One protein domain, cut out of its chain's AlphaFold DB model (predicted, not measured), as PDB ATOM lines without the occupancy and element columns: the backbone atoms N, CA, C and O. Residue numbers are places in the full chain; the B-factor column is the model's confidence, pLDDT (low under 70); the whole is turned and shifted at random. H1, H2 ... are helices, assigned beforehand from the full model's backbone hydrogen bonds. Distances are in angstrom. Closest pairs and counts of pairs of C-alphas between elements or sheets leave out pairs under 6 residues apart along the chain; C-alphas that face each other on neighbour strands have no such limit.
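What this domain is: This is residues 94 to 227 of the 227 residues of an uncharacterized protein of Ornithinimicrobium pratense (UniProt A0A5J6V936). A long, nearly straight helix, H1, runs through most of the length of a rod; H2 folds back beside the later part of H1 as a two-helix hairpin, and H3 and H4 pack on the earlier part of H1, where the three make a small up-and-down bundle. One end of the rod is two helices thick, H1 and H2, and the other three, H1, H3 and H4. The printed part has 134 residues with four named helices, in the order H1, H2, H3, H4, and no named strand; its class is all helix. The whole is loose, with a radius of gyration of the C-alphas of 19.7 A, and the C-alphas span 71 by 26 by 22 A.

Where its parts are: The printed part begins with H1, residues 94 to 135, the longest helix with 42 residues. Its first C-alpha, that of Val 94, is at (136.926, 103.784, 172.893), and its last, that of Leu 135, is at (106.110, 127.095, 125.584), 61.1 A away. A short link of 6 residues leads to H2, residues 142 to 169, which measures 40.8 A from first to last C-alpha. C-alpha 142 is at (107.554, 113.163, 123.958). After another short link of 6 residues comes H3, residues 176 to 193, with 25.9 A from first to last C-alpha. A short link of 7 residues joins it to H4, residues 201 to 225, with 36.1 A from first to last C-alpha. H4 ends at C-alpha 225, at (121.978, 123.968, 151.873), and residues 226 and 227 follow it.

How they stand to each other: H1 is the hub and touches the three other helices. H1 and H2 form a helical hairpin. They touch with 44 pairs of C-alphas within 8 A, and the closest C-alphas, those of Ala 111 and Ala 162, are 4.1 A apart. Their lines stand at a shallow tilt of 17 degrees, and they run opposite ways. H1 also touches H3, with 39 pairs of C-alphas within 8 A; the closest C-alphas are those of Ala 105 and Ala 183, at 4.1 A. This pair too has a shallow tilt of 17 degrees and runs opposite ways. H1 touches H4 with 13 such pairs, and the closest C-alphas, those of Leu 102 and Ala 211, are 6.6 A apart. H1 and H4 run the same way at a shallow tilt of 21 degrees. H3 and H4 form a second helical hairpin, opposite ways at a shallow tilt of 21 degrees. They touch, and their closest C-alphas are those of Val 187 and Ala 211, 5.8 A apart. H1, H3 and H4 are a bundle, helices set side by side, and it is up and down, each running against the one before it. H2 is apart from H3, which follows it in the chain, and apart from H4. The helix packing is mostly aligned, with the four touching pairs at a shallow tilt. In H1, H2, H3 and H4 every O i to N i+4 pair of the backbone is within hydrogen-bond range.

The domain as a whole: The outline is a rod. The two C-alphas farthest apart are those of Asp 137 and His 198, at 71.1 A, while the first and last printed C-alphas, those of Val 94 and Thr 227, are 37.5 A apart. The printed part has no cut, and none of its three links between helices is long. Residue 227 is the chain's last residue. The mean pLDDT of the printed part is 92.0; residues 197 to 200, in the link from H3 to H4, and residue 227 are under 70.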
ATOM      1  N   VAL A  94     136.725 102.358 173.262       78.00
ATOM      2  CA  VAL A  94     136.926 103.784 172.893       78.00
ATOM      3  C   VAL A  94     137.280 103.947 171.418       78.00
ATOM      4  O   VAL A  94     136.658 104.756 170.740       78.00
ATOM      5  N   LEU A  95     138.234 103.171 170.893       81.56
ATOM      6  CA  LEU A  95     138.559 103.221 169.459       81.56
ATOM      7  C   LEU A  95     137.409 102.687 168.613       81.56
ATOM      8  O   LEU A  95     137.001 103.355 167.673       81.56
ATOM      9  N   ALA A  96     136.855 101.533 168.990       80.12
ATOM     10  CA  ALA A  96     135.696 100.957 168.315       80.12
ATOM     11  C   ALA A  96     134.481 101.900 168.375       80.12
ATOM     12  O   ALA A  96     133.757 102.050 167.399       80.12
ATOM     13  N   GLY A  97     134.282 102.588 169.499       82.88
ATOM     14  CA  GLY A  97     133.220 103.569 169.679       82.88
ATOM     15  C   GLY A  97     133.458 104.868 168.912       82.88
ATOM     16  O   GLY A  97     132.488 105.472 168.464       82.88
ATOM     17  N   ALA A  98     134.706 105.309 168.746       90.81
ATOM     18  CA  ALA A  98     135.043 106.441 167.886       90.81
ATOM     19  C   ALA A  98     134.847 106.076 166.409       90.81
ATOM     20  O   ALA A  98     134.236 106.835 165.668       90.81
ATOM     21  N   GLU A  99     135.300 104.892 166.001       92.00
ATOM     22  CA  GLU A  99     135.117 104.357 164.652       92.00
ATOM     23  C   GLU A  99     133.638 104.193 164.298       92.00
ATOM     24  O   GLU A  99     133.205 104.681 163.259       92.00
ATOM     25  N   LEU A 100     132.834 103.613 165.195       88.69
ATOM     26  CA  LEU A 100     131.387 103.510 165.012       88.69
ATOM     27  C   LEU A 100     130.748 104.886 164.793       88.69
ATOM     28  O   LEU A 100     129.963 105.049 163.865       88.69
ATOM     29  N   LYS A 101     131.107 105.887 165.606       94.75
ATOM     30  CA  LYS A 101     130.591 107.256 165.447       94.75
ATOM     31  C   LYS A 101     131.007 107.881 164.115       94.75
ATOM     32  O   LYS A 101     130.191 108.550 163.493       94.75
ATOM     33  N   LEU A 102     132.243 107.667 163.663       97.81
ATOM     34  CA  LEU A 102     132.704 108.177 162.366       97.81
ATOM     35  C   LEU A 102     131.992 107.489 161.198       97.81
ATOM     36  O   LEU A 102     131.603 108.172 160.257       97.81
ATOM     37  N   ASN A 103     131.742 106.183 161.293       95.75
ATOM     38  CA  ASN A 103     130.944 105.460 160.305       95.75
ATOM     39  C   ASN A 103     129.500 105.980 160.283       95.75
ATOM     40  O   ASN A 103     128.966 106.247 159.215       95.75
ATOM     41  N   GLN A 104     128.883 106.205 161.448       96.62
ATOM     42  CA  GLN A 104     127.554 106.823 161.531       96.62
ATOM     43  C   GLN A 104     127.532 108.221 160.905       96.62
ATOM     44  O   GLN A 104     126.616 108.536 160.152       96.62
ATOM     45  N   ALA A 105     128.540 109.051 161.185       98.25
ATOM     46  CA  ALA A 105     128.660 110.377 160.589       98.25
ATOM     47  C   ALA A 105     128.763 110.310 159.061       98.25
ATOM     48  O   ALA A 105     128.105 111.081 158.373       98.25
ATOM     49  N   GLU A 106     129.559 109.382 158.530       98.50
ATOM     50  CA  GLU A 106     129.688 109.168 157.090       98.50
ATOM     51  C   GLU A 106     128.351 108.802 156.442       98.50
ATOM     52  O   GLU A 106     127.986 109.411 155.440       98.50
ATOM     53  N   ARG A 107     127.583 107.891 157.051       98.25
ATOM     54  CA  ARG A 107     126.252 107.517 156.547       98.25
ATOM     55  C   ARG A 107     125.257 108.666 156.606       98.25
ATOM     56  O   ARG A 107     124.532 108.886 155.646       98.25
ATOM     57  N   LEU A 108     125.271 109.452 157.677       97.94
ATOM     58  CA  LEU A 108     124.431 110.646 157.779       97.94
ATOM     59  C   LEU A 108     124.791 111.709 156.732       97.94
ATOM     60  O   LEU A 108     123.895 112.371 156.216       97.94
ATOM     61  N   ILE A 109     126.075 111.862 156.394       98.19
ATOM     62  CA  ILE A 109     126.512 112.762 155.317       98.19
ATOM     63  C   ILE A 109     126.011 112.255 153.965       98.19
ATOM     64  O   ILE A 109     125.439 113.046 153.227       98.19
ATOM     65  N   THR A 110     126.159 110.961 153.666       98.00
ATOM     66  CA  THR A 110     125.616 110.362 152.434       98.00
ATOM     67  C   THR A 110     124.102 110.554 152.338       98.00
ATOM     68  O   THR A 110     123.613 111.003 151.307       98.00
ATOM     69  N   ALA A 111     123.360 110.309 153.423       97.56
ATOM     70  CA  ALA A 111     121.918 110.543 153.450       97.56
ATOM     71  C   ALA A 111     121.570 112.013 153.169       97.56
ATOM     72  O   ALA A 111     120.664 112.308 152.396       97.56
ATOM     73  N   ALA A 112     122.309 112.947 153.772       97.75
ATOM     74  CA  ALA A 112     122.095 114.372 153.566       97.75
ATOM     75  C   ALA A 112     122.451 114.836 152.142       97.75
ATOM     76  O   ALA A 112     121.765 115.706 151.608       97.75
ATOM     77  N   GLU A 113     123.501 114.277 151.532       97.69
ATOM     78  CA  GLU A 113     123.869 114.523 150.130       97.69
ATOM     79  C   GLU A 113     122.748 114.044 149.194       97.69
ATOM     80  O   GLU A 113     122.285 114.827 148.367       97.69
ATOM     81  N   ALA A 114     122.239 112.825 149.399       97.31
ATOM     82  CA  ALA A 114     121.146 112.269 148.602       97.31
ATOM     83  C   ALA A 114     119.842 113.076 148.738       97.31
ATOM     84  O   ALA A 114     119.193 113.382 147.741       97.31
ATOM     85  N   LEU A 115     119.480 113.495 149.955       96.94
ATOM     86  CA  LEU A 115     118.313 114.357 150.181       96.94
ATOM     87  C   LEU A 115     118.458 115.726 149.504       96.94
ATOM     88  O   LEU A 115     117.498 116.227 148.931       96.94
ATOM     89  N   TYR A 116     119.652 116.322 149.539       95.88
ATOM     90  CA  TYR A 116     119.899 117.588 148.850       95.88
ATOM     91  C   TYR A 116     119.775 117.437 147.328       95.88
ATOM     92  O   TYR A 116     119.175 118.277 146.665       95.88
ATOM     93  N   GLU A 117     120.334 116.369 146.759       96.00
ATOM     94  CA  GLU A 117     120.235 116.099 145.321       96.00
ATOM     95  C   GLU A 117     118.800 115.771 144.894       96.00
ATOM     96  O   GLU A 117     118.382 116.153 143.799       96.00
ATOM     97  N   ARG A 118     118.016 115.137 145.775       96.31
ATOM     98  CA  ARG A 118     116.581 114.923 145.563       96.31
ATOM     99  C   ARG A 118     115.856 116.261 145.467       96.31
ATOM    100  O   ARG A 118     115.110 116.466 144.519       96.31
ATOM    101  N   ASP A 119     116.122 117.186 146.389       95.25
ATOM    102  CA  ASP A 119     115.496 118.513 146.378       95.25
ATOM    103  C   ASP A 119     115.866 119.316 145.114       95.25
ATOM    104  O   ASP A 119     115.034 120.035 144.563       95.25
ATOM    105  N   GLU A 120     117.100 119.190 144.614       94.81
ATOM    106  CA  GLU A 120     117.503 119.783 143.328       94.81
ATOM    107  C   GLU A 120     116.790 119.131 142.133       94.81
ATOM    108  O   GLU A 120     116.410 119.823 141.186       94.81
ATOM    109  N   THR A 121     116.565 117.818 142.190       94.06
ATOM    110  CA  THR A 121     115.808 117.071 141.173       94.06
ATOM    111  C   THR A 121     114.338 117.496 141.156       94.06
ATOM    112  O   THR A 121     113.786 117.728 140.081       94.06
ATOM    113  N   ASP A 122     113.729 117.690 142.329       94.06
ATOM    114  CA  ASP A 122     112.359 118.197 142.465       94.06
ATOM    115  C   ASP A 122     112.234 119.608 141.858       94.06
ATOM    116  O   ASP A 122     111.339 119.862 141.051       94.06
ATOM    117  N   LYS A 123     113.187 120.511 142.138       94.56
ATOM    118  CA  LYS A 123     113.225 121.848 141.510       94.56
ATOM    119  C   LYS A 123     113.373 121.775 139.991       94.56
ATOM    120  O   LYS A 123     112.736 122.544 139.273       94.56
ATOM    121  N   ALA A 124     114.226 120.883 139.486       93.62
ATOM    122  CA  ALA A 124     114.406 120.697 138.048       93.62
ATOM    123  C   ALA A 124     113.110 120.214 137.382       93.62
ATOM    124  O   ALA A 124     112.746 120.713 136.317       93.62
ATOM    125  N   PHE A 125     112.389 119.304 138.039       93.88
ATOM    126  CA  PHE A 125     111.091 118.818 137.579       93.88
ATOM    127  C   PHE A 125     110.044 119.940 137.545       93.88
ATOM    128  O   PHE A 125     109.355 120.106 136.539       93.88
ATOM    129  N   GLU A 126     109.963 120.761 138.596       93.25
ATOM    130  CA  GLU A 126     109.067 121.925 138.641       93.25
ATOM    131  C   GLU A 126     109.373 122.941 137.531       93.25
ATOM    132  O   GLU A 126     108.459 123.451 136.880       93.25
ATOM    133  N   LEU A 127     110.657 123.219 137.278       93.94
ATOM    134  CA  LEU A 127     111.082 124.117 136.200       93.94
ATOM    135  C   LEU A 127     110.734 123.564 134.817       93.94
ATOM    136  O   LEU A 127     110.303 124.332 133.958       93.94
ATOM    137  N   LEU A 128     110.910 122.257 134.602       91.06
ATOM    138  CA  LEU A 128     110.544 121.596 133.351       91.06
ATOM    139  C   LEU A 128     109.034 121.699 133.106       91.06
ATOM    140  O   LEU A 128     108.621 122.134 132.034       91.06
ATOM    141  N   ALA A 129     108.226 121.379 134.120       88.25
ATOM    142  CA  ALA A 129     106.770 121.473 134.044       88.25
ATOM    143  C   ALA A 129     106.296 122.911 133.770       88.25
ATOM    144  O   ALA A 129     105.441 123.134 132.914       88.25
ATOM    145  N   GLY A 130     106.886 123.906 134.442       89.19
ATOM    146  CA  GLY A 130     106.561 125.314 134.204       89.19
ATOM    147  C   GLY A 130     107.013 125.825 132.830       89.19
ATOM    148  O   GLY A 130     106.342 126.667 132.233       89.19
ATOM    149  N   ALA A 131     108.140 125.333 132.306       86.69
ATOM    150  CA  ALA A 131     108.604 125.680 130.964       86.69
ATOM    151  C   ALA A 131     107.678 125.113 129.881       86.69
ATOM    152  O   ALA A 131     107.384 125.817 128.914       86.69
ATOM    153  N   ASP A 132     107.198 123.881 130.056       88.62
ATOM    154  CA  ASP A 132     106.251 123.251 129.138       88.62
ATOM    155  C   ASP A 132     104.916 124.005 129.072       88.62
ATOM    156  O   ASP A 132     104.443 124.337 127.982       88.62
ATOM    157  N   GLU A 133     104.368 124.387 130.230       87.19
ATOM    158  CA  GLU A 133     103.138 125.184 130.310       87.19
ATOM    159  C   GLU A 133     103.260 126.510 129.536       87.19
ATOM    160  O   GLU A 133     102.311 126.938 128.880       87.19
ATOM    161  N   LEU A 134     104.435 127.151 129.566       88.06
ATOM    162  CA  LEU A 134     104.682 128.432 128.894       88.06
ATOM    163  C   LEU A 134     104.972 128.317 127.395       88.06
ATOM    164  O   LEU A 134     104.693 129.261 126.654       88.06
ATOM    165  N   LEU A 135     105.621 127.235 126.960       88.56
ATOM    166  CA  LEU A 135     106.110 127.095 125.584       88.56
ATOM    167  C   LEU A 135     105.147 126.321 124.689       88.56
ATOM    168  O   LEU A 135     105.047 126.639 123.504       88.56
ATOM    169  N   ASN A 136     104.452 125.335 125.254       85.44
ATOM    170  CA  ASN A 136     103.652 124.371 124.507       85.44
ATOM    171  C   ASN A 136     102.154 124.446 124.851       85.44
ATOM    172  O   ASN A 136     101.407 123.546 124.481       85.44
ATOM    173  N   ASP A 137     101.701 125.479 125.575       83.81
ATOM    174  CA  ASP A 137     100.322 125.596 126.093       83.81
ATOM    175  C   ASP A 137      99.865 124.337 126.879       83.81
ATOM    176  O   ASP A 137      98.677 124.008 126.937       83.81
ATOM    177  N   GLY A 138     100.815 123.609 127.481       72.56
ATOM    178  CA  GLY A 138     100.579 122.344 128.186       72.56
ATOM    179  C   GLY A 138     100.428 121.103 127.291       72.56
ATOM    180  O   GLY A 138     100.087 120.030 127.797       72.56
ATOM    181  N   GLU A 139     100.671 121.204 125.979       82.88
ATOM    182  CA  GLU A 139     100.852 120.042 125.099       82.88
ATOM    183  C   GLU A 139     102.280 119.497 125.225       82.88
ATOM    184  O   GLU A 139     103.137 119.707 124.367       82.88
ATOM    185  N   MET A 140     102.520 118.775 126.319       80.12
ATOM    186  CA  MET A 140     103.838 118.242 126.637       80.12
ATOM    187  C   MET A 140     104.318 117.236 125.585       80.12
ATOM    188  O   MET A 140     103.675 116.205 125.352       80.12
ATOM    189  N   ASP A 141     105.448 117.539 124.944       88.56
ATOM    190  CA  ASP A 141     106.022 116.700 123.893       88.56
ATOM    191  C   ASP A 141     106.715 115.440 124.447       88.56
ATOM    192  O   ASP A 141     107.009 115.323 125.639       88.56
ATOM    193  N   GLU A 142     106.957 114.454 123.577       90.56
ATOM    194  CA  GLU A 142     107.554 113.163 123.958       90.56
ATOM    195  C   GLU A 142     108.924 113.329 124.639       90.56
ATOM    196  O   GLU A 142     109.223 112.628 125.603       90.56
ATOM    197  N   ALA A 143     109.731 114.300 124.201       90.31
ATOM    198  CA  ALA A 143     111.041 114.562 124.792       90.31
ATOM    199  C   ALA A 143     110.930 115.101 126.229       90.31
ATOM    200  O   ALA A 143     111.738 114.744 127.090       90.31
ATOM    201  N   THR A 144     109.924 115.932 126.494       90.12
ATOM    202  CA  THR A 144     109.639 116.486 127.821       90.12
ATOM    203  C   THR A 144     109.094 115.408 128.758       90.12
ATOM    204  O   THR A 144     109.516 115.340 129.912       90.12
ATOM    205  N   TRP A 145     108.240 114.501 128.264       91.00
ATOM    206  CA  TRP A 145     107.811 113.310 129.015       91.00
ATOM    207  C   TRP A 145     108.980 112.399 129.391       91.00
ATOM    208  O   TRP A 145     109.064 111.963 130.541       91.00
ATOM    209  N   ASP A 146     109.887 112.135 128.451       93.88
ATOM    210  CA  ASP A 146     111.072 111.314 128.701       93.88
ATOM    211  C   ASP A 146     111.976 111.932 129.774       93.88
ATOM    212  O   ASP A 146     112.462 111.228 130.664       93.88
ATOM    213  N   GLU A 147     112.205 113.245 129.717       94.19
ATOM    214  CA  GLU A 147     113.027 113.937 130.711       94.19
ATOM    215  C   GLU A 147     112.349 113.981 132.087       94.19
ATOM    216  O   GLU A 147     112.989 113.688 133.096       94.19
ATOM    217  N   ALA A 148     111.041 114.247 132.135       92.00
ATOM    218  CA  ALA A 148     110.251 114.172 133.362       92.00
ATOM    219  C   ALA A 148     110.339 112.776 134.006       92.00
ATOM    220  O   ALA A 148     110.529 112.664 135.218       92.00
ATOM    221  N   GLY A 149     110.273 111.716 133.194       94.38
ATOM    222  CA  GLY A 149     110.465 110.336 133.643       94.38
ATOM    223  C   GLY A 149     111.841 110.101 134.268       94.38
ATOM    224  O   GLY A 149     111.929 109.548 135.362       94.38
ATOM    225  N   ARG A 150     112.918 110.595 133.639       96.31
ATOM    226  CA  ARG A 150     114.284 110.480 134.190       96.31
ATOM    227  C   ARG A 150     114.437 111.183 135.533       96.31
ATOM    228  O   ARG A 150     115.122 110.658 136.407       96.31
ATOM    229  N   LEU A 151     113.828 112.357 135.695       95.00
ATOM    230  CA  LEU A 151     113.871 113.098 136.956       95.00
ATOM    231  C   LEU A 151     113.122 112.352 138.065       95.00
ATOM    232  O   LEU A 151     113.626 112.268 139.182       95.00
ATOM    233  N   ILE A 152     111.969 111.750 137.757       94.50
ATOM    234  CA  ILE A 152     111.227 110.910 138.710       94.50
ATOM    235  C   ILE A 152     112.061 109.690 139.121       94.50
ATOM    236  O   ILE A 152     112.229 109.442 140.313       94.50
ATOM    237  N   ASP A 153     112.649 108.974 138.160       96.38
ATOM    238  CA  ASP A 153     113.496 107.810 138.448       96.38
ATOM    239  C   ASP A 153     114.723 108.190 139.300       96.38
ATOM    240  O   ASP A 153     115.102 107.466 140.226       96.38
ATOM    241  N   ALA A 154     115.347 109.338 139.012       96.44
ATOM    242  CA  ALA A 154     116.475 109.855 139.785       96.44
ATOM    243  C   ALA A 154     116.064 110.221 141.220       96.44
ATOM    244  O   ALA A 154     116.767 109.867 142.169       96.44
ATOM    245  N   ARG A 155     114.912 110.877 141.388       96.94
ATOM    246  CA  ARG A 155     114.338 111.221 142.694       96.94
ATOM    247  C   ARG A 155     114.099 109.971 143.542       96.94
ATOM    248  O   ARG A 155     114.532 109.933 144.694       96.94
ATOM    249  N   ASP A 156     113.476 108.944 142.968       96.12
ATOM    250  CA  ASP A 156     113.192 107.680 143.660       96.12
ATOM    251  C   ASP A 156     114.487 106.955 144.071       96.12
ATOM    252  O   ASP A 156     114.586 106.406 145.174       96.12
ATOM    253  N   ALA A 157     115.516 106.986 143.216       96.94
ATOM    254  CA  ALA A 157     116.826 106.418 143.529       96.94
ATOM    255  C   ALA A 157     117.511 107.144 144.700       96.94
ATOM    256  O   ALA A 157     118.048 106.490 145.598       96.94
ATOM    257  N   LEU A 158     117.453 108.477 144.722       97.25
ATOM    258  CA  LEU A 158     118.017 109.302 145.793       97.25
ATOM    259  C   LEU A 158     117.272 109.109 147.120       97.25
ATOM    260  O   LEU A 158     117.896 109.036 148.179       97.25
ATOM    261  N   GLU A 159     115.946 108.957 147.080       95.94
ATOM    262  CA  GLU A 159     115.151 108.623 148.266       95.94
ATOM    263  C   GLU A 159     115.532 107.242 148.827       95.94
ATOM    264  O   GLU A 159     115.727 107.091 150.039       95.94
ATOM    265  N   ALA A 160     115.722 106.246 147.956       96.75
ATOM    266  CA  ALA A 160     116.176 104.917 148.356       96.75
ATOM    267  C   ALA A 160     117.599 104.932 148.945       96.75
ATOM    268  O   ALA A 160     117.857 104.259 149.949       96.75
ATOM    269  N   GLU A 161     118.514 105.711 148.361       97.25
ATOM    270  CA  GLU A 161     119.876 105.891 148.872       97.25
ATOM    271  C   GLU A 161     119.876 106.537 150.263       97.25
ATOM    272  O   GLU A 161     120.508 106.016 151.190       97.25
ATOM    273  N   ALA A 162     119.110 107.618 150.445       96.50
ATOM    274  CA  ALA A 162     118.968 108.275 151.739       96.50
ATOM    275  C   ALA A 162     118.407 107.316 152.799       96.50
ATOM    276  O   ALA A 162     118.959 107.209 153.900       96.50
ATOM    277  N   ALA A 163     117.354 106.564 152.464       96.06
ATOM    278  CA  ALA A 163     116.750 105.586 153.366       96.06
ATOM    279  C   ALA A 163     117.740 104.482 153.777       96.06
ATOM    280  O   ALA A 163     117.844 104.155 154.963       96.06
ATOM    281  N   ALA A 164     118.507 103.937 152.827       96.69
ATOM    282  CA  ALA A 164     119.526 102.929 153.112       96.69
ATOM    283  C   ALA A 164     120.615 103.472 154.051       96.69
ATOM    284  O   ALA A 164     120.983 102.817 155.031       96.69
ATOM    285  N   ALA A 165     121.077 104.698 153.806       96.06
ATOM    286  CA  ALA A 165     122.082 105.346 154.637       96.06
ATOM    287  C   ALA A 165     121.586 105.601 156.076       96.06
ATOM    288  O   ALA A 165     122.336 105.377 157.031       96.06
ATOM    289  N   PHE A 166     120.317 105.982 156.271       96.00
ATOM    290  CA  PHE A 166     119.723 106.114 157.611       96.00
ATOM    291  C   PHE A 166     119.662 104.782 158.370       96.00
ATOM    292  O   PHE A 166     120.039 104.720 159.548       96.00
ATOM    293  N   VAL A 167     119.279 103.696 157.690       95.38
ATOM    294  CA  VAL A 167     119.275 102.342 158.269       95.38
ATOM    295  C   VAL A 167     120.680 101.933 158.715       95.38
ATOM    296  O   VAL A 167     120.855 101.473 159.844       95.38
ATOM    297  N   GLU A 168     121.694 102.145 157.874       89.19
ATOM    298  CA  GLU A 168     123.092 101.843 158.212       89.19
ATOM    299  C   GLU A 168     123.624 102.705 159.368       89.19
ATOM    300  O   GLU A 168     124.432 102.237 160.175       89.19
ATOM    301  N   ALA A 169     123.153 103.949 159.493       91.44
ATOM    302  CA  ALA A 169     123.477 104.826 160.617       91.44
ATOM    303  C   ALA A 169     122.772 104.425 161.928       91.44
ATOM    304  O   ALA A 169     123.174 104.895 163.000       91.44
ATOM    305  N   ALA A 170     121.748 103.564 161.857       93.38
ATOM    306  CA  ALA A 170     120.800 103.279 162.934       93.38
ATOM    307  C   ALA A 170     120.106 104.552 163.456       93.38
ATOM    308  O   ALA A 170     120.019 104.787 164.666       93.38
ATOM    309  N   VAL A 171     119.649 105.394 162.528       93.31
ATOM    310  CA  VAL A 171     118.931 106.646 162.797       93.31
ATOM    311  C   VAL A 171     117.641 106.644 161.982       93.31
ATOM    312  O   VAL A 171     117.623 106.161 160.856       93.31
ATOM    313  N   GLU A 172     116.558 107.166 162.551       94.44
ATOM    314  CA  GLU A 172     115.311 107.365 161.806       94.44
ATOM    315  C   GLU A 172     115.500 108.407 160.688       94.44
ATOM    316  O   GLU A 172     116.298 109.335 160.861       94.44
ATOM    317  N   PRO A 173     114.767 108.309 159.566       94.75
ATOM    318  CA  PRO A 173     114.832 109.310 158.509       94.75
ATOM    319  C   PRO A 173     114.553 110.725 159.029       94.75
ATOM    320  O   PRO A 173     113.584 110.964 159.754       94.75
ATOM    321  N   ILE A 174     115.416 111.666 158.654       96.62
ATOM    322  CA  ILE A 174     115.353 113.079 159.042       96.62
ATOM    323  C   ILE A 174     115.735 113.971 157.860       96.62
ATOM    324  O   ILE A 174     116.399 113.530 156.929       96.62
ATOM    325  N   GLU A 175     115.357 115.247 157.923       94.88
ATOM    326  CA  GLU A 175     115.694 116.236 156.893       94.88
ATOM    327  C   GLU A 175     117.207 116.480 156.773       94.88
ATOM    328  O   GLU A 175     117.946 116.406 157.765       94.88
ATOM    329  N   ALA A 176     117.665 116.866 155.575       95.06
ATOM    330  CA  ALA A 176     119.086 117.058 155.275       95.06
ATOM    331  C   ALA A 176     119.823 117.976 156.279       95.06
ATOM    332  O   ALA A 176     120.879 117.575 156.778       95.06
ATOM    333  N   PRO A 177     119.293 119.152 156.690       95.44
ATOM    334  CA  PRO A 177     119.982 120.010 157.659       95.44
ATOM    335  C   PRO A 177     120.187 119.338 159.025       95.44
ATOM    336  O   PRO A 177     121.214 119.548 159.678       95.44
ATOM    337  N   LEU A 178     119.225 118.515 159.456       95.62
ATOM    338  CA  LEU A 178     119.300 117.773 160.714       95.62
ATOM    339  C   LEU A 178     120.280 116.602 160.609       95.62
ATOM    340  O   LEU A 178     121.057 116.389 161.538       95.62
ATOM    341  N   ALA A 179     120.301 115.894 159.476       96.81
ATOM    342  CA  ALA A 179     121.282 114.843 159.210       96.81
ATOM    343  C   ALA A 179     122.720 115.385 159.270       96.81
ATOM    344  O   ALA A 179     123.572 114.798 159.940       96.81
ATOM    345  N   VAL A 180     122.975 116.561 158.680       97.44
ATOM    346  CA  VAL A 180     124.285 117.232 158.765       97.44
ATOM    347  C   VAL A 180     124.632 117.647 160.194       97.44
ATOM    348  O   VAL A 180     125.772 117.477 160.626       97.44
ATOM    349  N   ALA A 181     123.674 118.193 160.949       96.56
ATOM    350  CA  ALA A 181     123.896 118.562 162.348       96.56
ATOM    351  C   ALA A 181     124.248 117.342 163.215       96.56
ATOM    352  O   ALA A 181     125.190 117.400 164.006       96.56
ATOM    353  N   LEU A 182     123.541 116.226 163.020       96.69
ATOM    354  CA  LEU A 182     123.806 114.982 163.734       96.69
ATOM    355  C   LEU A 182     125.156 114.372 163.331       96.69
ATOM    356  O   LEU A 182     125.891 113.904 164.198       96.69
ATOM    357  N   ALA A 183     125.521 114.405 162.045       97.75
ATOM    358  CA  ALA A 183     126.833 113.947 161.586       97.75
ATOM    359  C   ALA A 183     127.972 114.700 162.291       97.75
ATOM    360  O   ALA A 183     128.933 114.086 162.758       97.75
ATOM    361  N   ASP A 184     127.835 116.017 162.435       97.62
ATOM    362  CA  ASP A 184     128.793 116.855 163.152       97.62
ATOM    363  C   ASP A 184     128.922 116.485 164.632       97.62
ATOM    364  O   ASP A 184     130.039 116.378 165.143       97.62
ATOM    365  N   GLU A 185     127.800 116.231 165.309       97.25
ATOM    366  CA  GLU A 185     127.798 115.757 166.696       97.25
ATOM    367  C   GLU A 185     128.594 114.449 166.827       97.25
ATOM    368  O   GLU A 185     129.468 114.328 167.691       97.25
ATOM    369  N   ARG A 186     128.372 113.492 165.915       97.00
ATOM    370  CA  ARG A 186     129.109 112.217 165.898       97.00
ATOM    371  C   ARG A 186     130.604 112.411 165.658       97.00
ATOM    372  O   ARG A 186     131.416 111.768 166.331       97.00
ATOM    373  N   VAL A 187     130.983 113.302 164.739       97.94
ATOM    374  CA  VAL A 187     132.390 113.645 164.481       97.94
ATOM    375  C   VAL A 187     133.033 114.271 165.718       97.94
ATOM    376  O   VAL A 187     134.139 113.876 166.101       97.94
ATOM    377  N   ASP A 188     132.374 115.227 166.369       96.12
ATOM    378  CA  ASP A 188     132.919 115.906 167.547       96.12
ATOM    379  C   ASP A 188     133.036 114.969 168.758       96.12
ATOM    380  O   ASP A 188     134.043 115.015 169.479       96.12
ATOM    381  N   ASP A 189     132.081 114.059 168.939       91.31
ATOM    382  CA  ASP A 189     132.147 113.002 169.947       91.31
ATOM    383  C   ASP A 189     133.303 112.031 169.686       91.31
ATOM    384  O   ASP A 189     134.112 111.782 170.585       91.31
ATOM    385  N   ALA A 190     133.463 111.550 168.449       93.94
ATOM    386  CA  ALA A 190     134.598 110.707 168.075       93.94
ATOM    387  C   ALA A 190     135.934 111.426 168.321       93.94
ATOM    388  O   ALA A 190     136.884 110.854 168.859       93.94
ATOM    389  N   ARG A 191     136.020 112.722 167.998       94.88
ATOM    390  CA  ARG A 191     137.216 113.530 168.280       94.88
ATOM    391  C   ARG A 191     137.476 113.679 169.772       94.88
ATOM    392  O   ARG A 191     138.646 113.748 170.155       94.88
ATOM    393  N   ARG A 192     136.436 113.766 170.606       91.12
ATOM    394  CA  ARG A 192     136.569 113.800 172.070       91.12
ATOM    395  C   ARG A 192     137.149 112.483 172.580       91.12
ATOM    396  O   ARG A 192     138.130 112.520 173.321       91.12
ATOM    397  N   ASP A 193     136.635 111.359 172.092       86.56
ATOM    398  CA  ASP A 193     137.116 110.013 172.422       86.56
ATOM    399  C   ASP A 193     138.593 109.826 172.031       86.56
ATOM    400  O   ASP A 193     139.417 109.374 172.832       86.56
ATOM    401  N   LEU A 194     138.974 110.295 170.839       88.56
ATOM    402  CA  LEU A 194     140.343 110.230 170.313       88.56
ATOM    403  C   LEU A 194     141.342 111.168 171.017       88.56
ATOM    404  O   LEU A 194     142.540 111.119 170.718       88.56
ATOM    405  N   ARG A 195     140.903 112.049 171.929       87.56
ATOM    406  CA  ARG A 195     141.805 112.843 172.794       87.56
ATOM    407  C   ARG A 195     142.269 112.071 174.027       87.56
ATOM    408  O   ARG A 195     143.147 112.566 174.738       87.56
ATOM    409  N   THR A 196     141.709 110.889 174.282       76.62
ATOM    410  CA  THR A 196     142.107 110.041 175.408       76.62
ATOM    411  C   THR A 196     143.600 109.726 175.319       76.62
ATOM    412  O   THR A 196     144.124 109.364 174.262       76.62
ATOM    413  N   LYS A 197     144.317 109.930 176.426       60.72
ATOM    414  CA  LYS A 197     145.757 109.666 176.496       60.72
ATOM    415  C   LYS A 197     145.989 108.158 176.364       60.72
ATOM    416  O   LYS A 197     145.188 107.383 176.868       60.72
ATOM    417  N   HIS A 198     147.099 107.773 175.734       65.62
ATOM    418  CA  HIS A 198     147.557 106.377 175.634       65.62
ATOM    419  C   HIS A 198     146.803 105.481 174.636       65.62
ATOM    420  O   HIS A 198     146.838 104.264 174.759       65.62
ATOM    421  N   LEU A 199     146.169 106.064 173.615       65.00
ATOM    422  CA  LEU A 199     145.640 105.305 172.480       65.00
ATOM    423  C   LEU A 199     146.746 104.971 171.442       65.00
ATOM    424  O   LEU A 199     147.710 105.737 171.316       65.00
ATOM    425  N   PRO A 200     146.610 103.879 170.660       67.62
ATOM    426  CA  PRO A 200     147.545 103.503 169.597       67.62
ATOM    427  C   PRO A 200     147.741 104.641 168.593       67.62
ATOM    428  O   PRO A 200     146.775 105.174 168.051       67.62
ATOM    429  N   THR A 201     148.991 105.029 168.331       74.62
ATOM    430  CA  THR A 201     149.268 106.301 167.642       74.62
ATOM    431  C   THR A 201     148.850 106.300 166.170       74.62
ATOM    432  O   THR A 201     148.322 107.309 165.705       74.62
ATOM    433  N   ASP A 202     149.026 105.190 165.448       83.81
ATOM    434  CA  ASP A 202     148.723 105.141 164.011       83.81
ATOM    435  C   ASP A 202     147.220 105.062 163.738       83.81
ATOM    436  O   ASP A 202     146.694 105.902 163.012       83.81
ATOM    437  N   ARG A 203     146.488 104.169 164.417       84.62
ATOM    438  CA  ARG A 203     145.025 104.092 164.258       84.62
ATOM    439  C   ARG A 203     144.323 105.384 164.682       84.62
ATOM    440  O   ARG A 203     143.375 105.823 164.044       84.62
ATOM    441  N   VAL A 204     144.804 106.036 165.740       88.19
ATOM    442  CA  VAL A 204     144.284 107.350 166.151       88.19
ATOM    443  C   VAL A 204     144.553 108.417 165.096       88.19
ATOM    444  O   VAL A 204     143.718 109.302 164.917       88.19
ATOM    445  N   ARG A 205     145.706 108.368 164.416       91.00
ATOM    446  CA  ARG A 205     146.011 109.279 163.307       91.00
ATOM    447  C   ARG A 205     145.010 109.077 162.169       91.00
ATOM    448  O   ARG A 205     144.361 110.044 161.795       91.00
ATOM    449  N   GLU A 206     144.803 107.835 161.735       93.19
ATOM    450  CA  GLU A 206     143.826 107.488 160.691       93.19
ATOM    451  C   GLU A 206     142.413 107.988 161.022       93.19
ATOM    452  O   GLU A 206     141.801 108.697 160.227       93.19
ATOM    453  N   LEU A 207     141.910 107.691 162.225       94.12
ATOM    454  CA  LEU A 207     140.565 108.107 162.637       94.12
ATOM    455  C   LEU A 207     140.441 109.636 162.759       94.12
ATOM    456  O   LEU A 207     139.383 110.202 162.490       94.12
ATOM    457  N   ARG A 208     141.516 110.346 163.134       95.88
ATOM    458  CA  ARG A 208     141.532 111.821 163.128       95.88
ATOM    459  C   ARG A 208     141.506 112.382 161.712       95.88
ATOM    460  O   ARG A 208     140.828 113.383 161.483       95.88
ATOM    461  N   ASP A 209     142.225 111.762 160.786       97.38
ATOM    462  CA  ASP A 209     142.228 112.167 159.383       97.38
ATOM    463  C   ASP A 209     140.847 111.948 158.755       97.38
ATOM    464  O   ASP A 209     140.329 112.864 158.109       97.38
ATOM    465  N   GLN A 210     140.197 110.817 159.054       98.06
ATOM    466  CA  GLN A 210     138.800 110.552 158.692       98.06
ATOM    467  C   GLN A 210     137.859 111.607 159.289       98.06
ATOM    468  O   GLN A 210     137.104 112.238 158.554       98.06
ATOM    469  N   ALA A 211     137.949 111.891 160.593       98.00
ATOM    470  CA  ALA A 211     137.130 112.920 161.245       98.00
ATOM    471  C   ALA A 211     137.296 114.309 160.601       98.00
ATOM    472  O   ALA A 211     136.328 115.053 160.436       98.00
ATOM    473  N   ASN A 212     138.522 114.672 160.212       97.88
ATOM    474  CA  ASN A 212     138.793 115.929 159.518       97.88
ATOM    475  C   ASN A 212     138.232 115.935 158.088       97.88
ATOM    476  O   ASN A 212     137.785 116.982 157.624       97.88
ATOM    477  N   ALA A 213     138.266 114.802 157.384       98.25
ATOM    478  CA  ALA A 213     137.667 114.670 156.059       98.25
ATOM    479  C   ALA A 213     136.139 114.800 156.110       98.25
ATOM    480  O   ALA A 213     135.579 115.576 155.337       98.25
ATOM    481  N   LEU A 214     135.488 114.125 157.061       98.25
ATOM    482  CA  LEU A 214     134.039 114.204 157.259       98.25
ATOM    483  C   LEU A 214     133.596 115.628 157.610       98.25
ATOM    484  O   LEU A 214     132.650 116.126 157.014       98.25
ATOM    485  N   ARG A 215     134.342 116.336 158.468       97.94
ATOM    486  CA  ARG A 215     134.049 117.741 158.790       97.94
ATOM    487  C   ARG A 215     134.129 118.670 157.575       97.94
ATOM    488  O   ARG A 215     133.308 119.561 157.417       97.94
ATOM    489  N   ARG A 216     135.099 118.455 156.678       98.06
ATOM    490  CA  ARG A 216     135.164 119.221 155.420       98.06
ATOM    491  C   ARG A 216     133.947 118.957 154.531       98.06
ATOM    492  O   ARG A 216     133.478 119.884 153.880       98.06
ATOM    493  N   ARG A 217     133.447 117.715 154.504       97.75
ATOM    494  CA  ARG A 217     132.228 117.361 153.762       97.75
ATOM    495  C   ARG A 217     130.990 118.017 154.371       97.75
ATOM    496  O   ARG A 217     130.229 118.623 153.626       97.75
ATOM    497  N   THR A 218     130.819 117.981 155.697       96.69
ATOM    498  CA  THR A 218     129.678 118.649 156.353       96.69
ATOM    499  C   THR A 218     129.706 120.163 156.155       96.69
ATOM    500  O   THR A 218     128.671 120.746 155.839       96.69
ATOM    501  N   ASP A 219     130.878 120.800 156.250       96.56
ATOM    502  CA  ASP A 219     131.037 122.234 155.981       96.56
ATOM    503  C   ASP A 219     130.662 122.592 154.529       96.56
ATOM    504  O   ASP A 219     129.939 123.562 154.293       96.56
ATOM    505  N   ALA A 220     131.102 121.787 153.554       95.81
ATOM    506  CA  ALA A 220     130.753 121.979 152.146       95.81
ATOM    507  C   ALA A 220     129.248 121.797 151.889       95.81
ATOM    508  O   ALA A 220     128.641 122.595 151.174       95.81
ATOM    509  N   LEU A 221     128.630 120.784 152.500       95.06
ATOM    510  CA  LEU A 221     127.204 120.519 152.342       95.06
ATOM    511  C   LEU A 221     126.339 121.605 152.996       95.06
ATOM    512  O   LEU A 221     125.357 122.044 152.404       95.06
ATOM    513  N   ARG A 222     126.734 122.135 154.161       94.31
ATOM    514  CA  ARG A 222     126.052 123.297 154.760       94.31
ATOM    515  C   ARG A 222     126.081 124.520 153.862       94.31
ATOM    516  O   ARG A 222     125.072 125.210 153.762       94.31
ATOM    517  N   ALA A 223     127.220 124.792 153.226       94.12
ATOM    518  CA  ALA A 223     127.332 125.916 152.305       94.12
ATOM    519  C   ALA A 223     126.345 125.781 151.131       94.12
ATOM    520  O   ALA A 223     125.768 126.779 150.710       94.12
ATOM    521  N   ARG A 224     126.105 124.549 150.658       93.06
ATOM    522  CA  ARG A 224     125.110 124.247 149.618       93.06
ATOM    523  C   ARG A 224     123.668 124.400 150.105       93.06
ATOM    524  O   ARG A 224     122.866 124.968 149.384       93.06
ATOM    525  N   ILE A 225     123.347 123.934 151.314       87.19
ATOM    526  CA  ILE A 225     121.978 123.968 151.873       87.19
ATOM    527  C   ILE A 225     121.493 125.398 152.168       87.19
ATOM    528  O   ILE A 225     120.300 125.671 152.109       87.19
ATOM    529  N   VAL A 226     122.398 126.306 152.544       80.75
ATOM    530  CA  VAL A 226     122.044 127.695 152.901       80.75
ATOM    531  C   VAL A 226     121.832 128.588 151.669       80.75
ATOM    532  O   VAL A 226     121.289 129.684 151.810       80.75
ATOM    533  N   THR A 227     122.272 128.144 150.490       65.94
ATOM    534  CA  THR A 227     122.171 128.897 149.229       65.94
ATOM    535  C   THR A 227     120.883 128.545 148.502       65.94
ATOM    536  O   THR A 227     120.226 129.492 148.017       65.94
TER     537      THR A 227